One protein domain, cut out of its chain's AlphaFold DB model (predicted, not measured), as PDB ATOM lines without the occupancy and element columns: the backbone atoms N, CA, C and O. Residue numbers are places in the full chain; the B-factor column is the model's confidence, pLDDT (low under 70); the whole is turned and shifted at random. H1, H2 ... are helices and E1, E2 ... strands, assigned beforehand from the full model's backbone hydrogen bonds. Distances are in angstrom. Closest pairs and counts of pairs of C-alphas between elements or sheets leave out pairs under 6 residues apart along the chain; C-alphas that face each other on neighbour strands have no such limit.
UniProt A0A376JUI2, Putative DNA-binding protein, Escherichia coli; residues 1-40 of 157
ATOM      1  N   MET A   1     -48.015  -4.128 115.849       52.47
ATOM      2  CA  MET A   1     -48.538  -5.468 115.469       52.47
ATOM      3  C   MET A   1     -47.539  -6.535 115.912       52.47
ATOM      4  O   MET A   1     -46.356  -6.237 115.922       52.47
ATOM      5  N   LEU A   2     -47.956  -7.770 116.234       55.72
ATOM      6  CA  LEU A   2     -47.056  -8.835 116.745       55.72
ATOM      7  C   LEU A   2     -45.825  -9.097 115.842       55.72
ATOM      8  O   LEU A   2     -44.754  -9.455 116.313       55.72
ATOM      9  N   ARG A   3     -45.983  -8.866 114.531       56.25
ATOM     10  CA  ARG A   3     -44.947  -8.995 113.490       56.25
ATOM     11  C   ARG A   3     -43.869  -7.905 113.518       56.25
ATOM     12  O   ARG A   3     -42.821  -8.089 112.919       56.25
ATOM     13  N   GLU A   4     -44.157  -6.767 114.140       62.31
ATOM     14  CA  GLU A   4     -43.216  -5.648 114.308       62.31
ATOM     15  C   GLU A   4     -42.428  -5.776 115.613       62.31
ATOM     16  O   GLU A   4     -41.347  -5.214 115.741       62.31
ATOM     17  N   GLU A   5     -42.975  -6.510 116.581       74.38
ATOM     18  CA  GLU A   5     -42.366  -6.709 117.891       74.38
ATOM     19  C   GLU A   5     -41.428  -7.925 117.889       74.38
ATOM     20  O   GLU A   5     -40.398  -7.915 118.559       74.38
ATOM     21  N   TRP A   6     -41.804  -9.002 117.187       68.62
ATOM     22  CA  TRP A   6     -41.096 -10.286 117.207       68.62
ATOM     23  C   TRP A   6     -40.611 -10.633 115.790       68.62
ATOM     24  O   TRP A   6     -41.372 -10.506 114.829       68.62
ATOM     25  N   ASP A   7     -39.362 -11.102 115.659       74.06
ATOM     26  CA  ASP A   7     -38.765 -11.513 114.375       74.06
ATOM     27  C   ASP A   7     -39.374 -12.838 113.880       74.06
ATOM     28  O   ASP A   7     -38.842 -13.936 114.059       74.06
ATOM     29  N   ILE A   8     -40.584 -12.734 113.329       80.25
ATOM     30  CA  ILE A   8     -41.375 -13.874 112.878       80.25
ATOM     31  C   ILE A   8     -40.978 -14.236 111.447       80.25
ATOM     32  O   ILE A   8     -41.293 -13.539 110.479       80.25
ATOM     33  N   SER A   9     -40.364 -15.404 111.308       77.50
ATOM     34  CA  SER A   9     -40.100 -16.050 110.027       77.50
ATOM     35  C   SER A   9     -41.351 -16.769 109.511       77.50
ATOM     36  O   SER A   9     -42.147 -17.295 110.294       77.50
ATOM     37  N   GLN A  10     -41.510 -16.862 108.183       82.19
ATOM     38  CA  GLN A  10     -42.611 -17.604 107.547       82.19
ATOM     39  C   GLN A  10     -42.126 -18.617 106.496       82.19
ATOM     40  O   GLN A  10     -41.194 -18.336 105.744       82.19
ATOM     41  N   LYS A  11     -42.806 -19.766 106.400       79.62
ATOM     42  CA  LYS A  11     -42.608 -20.792 105.359       79.62
ATOM     43  C   LYS A  11     -43.938 -21.137 104.694       79.62
ATOM     44  O   LYS A  11     -44.921 -21.380 105.389       79.62
ATOM     45  N   ASN A  12     -43.963 -21.200 103.363       82.88
ATOM     46  CA  ASN A  12     -45.144 -21.626 102.606       82.88
ATOM     47  C   ASN A  12     -45.371 -23.137 102.745       82.88
ATOM     48  O   ASN A  12     -44.418 -23.911 102.688       82.88
ATOM     49  N   VAL A  13     -46.630 -23.545 102.904       76.50
ATOM     50  CA  VAL A  13     -47.046 -24.944 103.070       76.50
ATOM     51  C   VAL A  13     -48.359 -25.222 102.343       76.50
ATOM     52  O   VAL A  13     -49.129 -24.308 102.033       76.50
ATOM     53  N   VAL A  14     -48.643 -26.497 102.094       70.88
ATOM     54  CA  VAL A  14     -49.904 -26.957 101.508       70.88
ATOM     55  C   VAL A  14     -50.805 -27.543 102.596       70.88
ATOM     56  O   VAL A  14     -50.410 -28.406 103.375       70.88
ATOM     57  N   PHE A  15     -52.055 -27.097 102.637       67.88
ATOM     58  CA  PHE A  15     -53.101 -27.613 103.511       67.88
ATOM     59  C   PHE A  15     -54.061 -28.511 102.739       67.88
ATOM     60  O   PHE A  15     -54.646 -28.093 101.732       67.88
ATOM     61  N   ASN A  16     -54.275 -29.729 103.250       72.06
ATOM     62  CA  ASN A  16     -55.223 -30.708 102.703       72.06
ATOM     63  C   ASN A  16     -55.082 -30.899 101.183       72.06
ATOM     64  O   ASN A  16     -56.086 -30.992 100.475       72.06
ATOM     65  N   ASP A  17     -53.837 -30.884 100.698       75.19
ATOM     66  CA  ASP A  17     -53.449 -31.081  99.296       75.19
ATOM     67  C   ASP A  17     -54.084 -30.085  98.301       75.19
ATOM     68  O   ASP A  17     -54.090 -30.322  97.096       75.19
ATOM     69  N   LYS A  18     -54.671 -28.979  98.787       65.56
ATOM     70  CA  LYS A  18     -55.505 -28.082  97.961       65.56
ATOM     71  C   LYS A  18     -55.337 -26.595  98.239       65.56
ATOM     72  O   LYS A  18     -55.612 -25.788  97.358       65.56
ATOM     73  N   ARG A  19     -54.982 -26.204  99.463       61.22
ATOM     74  CA  ARG A  19     -54.943 -24.792  99.868       61.22
ATOM     75  C   ARG A  19     -53.521 -24.385 100.210       61.22
ATOM     76  O   ARG A  19     -52.915 -25.001 101.075       61.22
ATOM     77  N   PHE A  20     -53.016 -23.338  99.572       65.44
ATOM     78  CA  PHE A  20     -51.758 -22.721  99.979       65.44
ATOM     79  C   PHE A  20     -51.945 -21.982 101.302       65.44
ATOM     80  O   PHE A  20     -52.945 -21.293 101.507       65.44
ATOM     81  N   GLY A  21     -50.983 -22.140 102.197       74.12
ATOM     82  CA  GLY A  21     -50.912 -21.419 103.454       74.12
ATOM     83  C   GLY A  21     -49.471 -21.225 103.892       74.12
ATOM     84  O   GLY A  21     -48.539 -21.462 103.125       74.12
ATOM     85  N   CYS A  22     -49.283 -20.778 105.127       77.50
ATOM     86  CA  CYS A  22     -47.957 -20.584 105.690       77.50
ATOM     87  C   CYS A  22     -47.905 -20.982 107.165       77.50
ATOM     88  O   CYS A  22     -48.918 -20.997 107.866       77.50
ATOM     89  N   VAL A  23     -46.703 -21.341 107.604       74.19
ATOM     90  CA  VAL A  23     -46.349 -21.585 109.000       74.19
ATOM     91  C   VAL A  23     -45.447 -20.453 109.456       74.19
ATOM     92  O   VAL A  23     -44.502 -20.091 108.754       74.19
ATOM     93  N   TYR A  24     -45.738 -19.928 110.641       82.62
ATOM     94  CA  TYR A  24     -44.960 -18.884 111.295       82.62
ATOM     95  C   TYR A  24     -44.100 -19.487 112.405       82.62
ATOM     96  O   TYR A  24     -44.516 -20.428 113.082       82.62
ATOM     97  N   SER A  25     -42.894 -18.960 112.586       75.81
ATOM     98  CA  SER A  25     -41.936 -19.426 113.588       75.81
ATOM     99  C   SER A  25     -41.080 -18.261 114.073       75.81
ATOM    100  O   SER A  25     -40.731 -17.384 113.292       75.81
ATOM    101  N   LEU A  26     -40.694 -18.285 115.349       82.31
ATOM    102  CA  LEU A  26     -39.690 -17.362 115.905       82.31
ATOM    103  C   LEU A  26     -38.256 -17.804 115.609       82.31
ATOM    104  O   LEU A  26     -37.306 -17.068 115.841       82.31
ATOM    105  N   LYS A  27     -38.084 -19.036 115.127       77.75
ATOM    106  CA  LYS A  27     -36.800 -19.540 114.646       77.75
ATOM    107  C   LYS A  27     -36.683 -19.248 113.156       77.75
ATOM    108  O   LYS A  27     -37.601 -19.581 112.408       77.75
ATOM    109  N   ALA A  28     -35.520 -18.749 112.739       75.50
ATOM    110  CA  ALA A  28     -35.185 -18.530 111.331       75.50
ATOM    111  C   ALA A  28     -35.116 -19.836 110.516       75.50
ATOM    112  O   ALA A  28     -35.394 -19.852 109.319       75.50
ATOM    113  N   SER A  29     -34.754 -20.949 111.165       81.69
ATOM    114  CA  SER A  29     -34.719 -22.263 110.523       81.69
ATOM    115  C   SER A  29     -36.077 -22.959 110.579       81.69
ATOM    116  O   SER A  29     -36.688 -23.078 111.643       81.69
ATOM    117  N   PHE A  30     -36.481 -23.518 109.437       81.62
ATOM    118  CA  PHE A  30     -37.639 -24.403 109.291       81.62
ATOM    119  C   PHE A  30     -37.249 -25.885 109.189       81.62
ATOM    120  O   PHE A  30     -38.033 -26.703 108.703       81.62
ATOM    121  N   SER A  31     -36.038 -26.252 109.618       82.19
ATOM    122  CA  SER A  31     -35.592 -27.648 109.650       82.19
ATOM    123  C   SER A  31     -36.557 -28.498 110.486       82.19
ATOM    124  O   SER A  31     -36.720 -28.252 111.681       82.19
ATOM    125  N   GLY A  32     -37.199 -29.485 109.857       81.38
ATOM    126  CA  GLY A  32     -38.196 -30.354 110.493       81.38
ATOM    127  C   GLY A  32     -39.648 -29.868 110.398       81.38
ATOM    128  O   GLY A  32     -40.539 -30.584 110.842       81.38
ATOM    129  N   VAL A  33     -39.915 -28.699 109.801       79.44
ATOM    130  CA  VAL A  33     -41.284 -28.212 109.555       79.44
ATOM    131  C   VAL A  33     -41.828 -28.841 108.264       79.44
ATOM    132  O   VAL A  33     -41.246 -28.595 107.200       79.44
ATOM    133  N   PRO A  34     -42.936 -29.604 108.315       79.88
ATOM    134  CA  PRO A  34     -43.530 -30.240 107.139       79.88
ATOM    135  C   PRO A  34     -43.921 -29.250 106.036       79.88
ATOM    136  O   PRO A  34     -44.343 -28.129 106.322       79.88
ATOM    137  N   ASP A  35     -43.835 -29.688 104.778       85.44
ATOM    138  CA  ASP A  35     -44.315 -28.920 103.615       85.44
ATOM    139  C   ASP A  35     -45.831 -29.043 103.418       85.44
ATOM    140  O   ASP A  35     -46.463 -28.162 102.833       85.44
ATOM    141  N   THR A  36     -46.428 -30.109 103.957       82.56
ATOM    142  CA  THR A  36     -47.860 -30.394 103.853       82.56
ATOM    143  C   THR A  36     -48.437 -30.721 105.221       82.56
ATOM    144  O   THR A  36     -47.902 -31.554 105.950       82.56
ATOM    145  N   TYR A  37     -49.577 -30.113 105.543       71.38
ATOM    146  CA  TYR A  37     -50.363 -30.442 106.729       71.38
ATOM    147  C   TYR A  37     -51.728 -30.979 106.317       71.38
ATOM    148  O   TYR A  37     -52.430 -30.399 105.479       71.38
ATOM    149  N   ARG A  38     -52.127 -32.082 106.954       67.50
ATOM    150  CA  ARG A  38     -53.424 -32.717 106.738       67.50
ATOM    151  C   ARG A  38     -54.276 -32.577 107.996       67.50
ATOM    152  O   ARG A  38     -54.014 -33.201 109.018       67.50
ATOM    153  N   TYR A  39     -55.294 -31.733 107.907       62.66
ATOM    154  CA  TYR A  39     -56.266 -31.491 108.961       62.66
ATOM    155  C   TYR A  39     -57.532 -32.290 108.680       62.66
ATOM    156  O   TYR A  39     -58.191 -32.100 107.654       62.66
ATOM    157  N   HIS A  40     -57.903 -33.135 109.634       49.38
ATOM    158  CA  HIS A  40     -59.192 -33.808 109.650       49.38
ATOM    159  C   HIS A  40     -60.088 -33.137 110.687       49.38
ATOM    160  O   HIS A  40     -59.778 -33.129 111.878       49.38
TER     161      HIS A  40
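Overview. This is residues 1 to 40 of the 157 residues of the protein "Putative DNA-binding protein" of Escherichia coli (UniProt A0A376JUI2). What does the printed part look like? It is a long two-stranded hairpin of E1 and E2, with the short helix H1 beyond its open end and the unnamed residues 26 to 40 folding back in a wide loop toward the turn end. Near that end, residues 36 to 37 pair in parallel with residues 14 to 15 of E1. What is it made of, and how large is it? The 40 printed residues, under half of them in named elements, hold H1, E1 and E2 in that order, a mixed class with one antiparallel sheet, E1 - E2; the whole is loose, with a radius of gyration of the C-alphas of 11.6 A and spans of 32 by 23 by 15 A.

Along the chain. Where does the first element lie? H1 is residues 2 to 5, from C-alpha 2 at (-47.056, -8.835, 116.745). Where are the strands? E1 is residues 9 to 15, 18.6 A from first to last C-alpha. E2 is residues 19 to 25, 19.7 A long, ending with C-alpha 25 at (-41.936, -19.426, 113.588).

Arrangement. How do the strands stand? E1 and E2 form an antiparallel hairpin with 149 degrees between their directions; N 9 and O 25 are 2.8 A apart and N 19 and O 15 are 3.0 A apart, both within hydrogen-bond range. What of H1? A tight link joins H1 to E1, while H1 and E2 are apart. H1 is too short for an O i to N i+4 pair, and its one O i to N i+3 pair is within range.

Size, cuts and confidence. How far does it reach? The two C-alphas farthest apart, those of Glu 5 and His 40, are 32.9 A apart. Are there cuts or long links? The printed part has no cut, and both links between named elements are tight. Where is confidence low? The mean pLDDT of the printed part is 73.1, and residues 1 to 4, 6, 15, 18 to 20 and 38 to 40 are under 70.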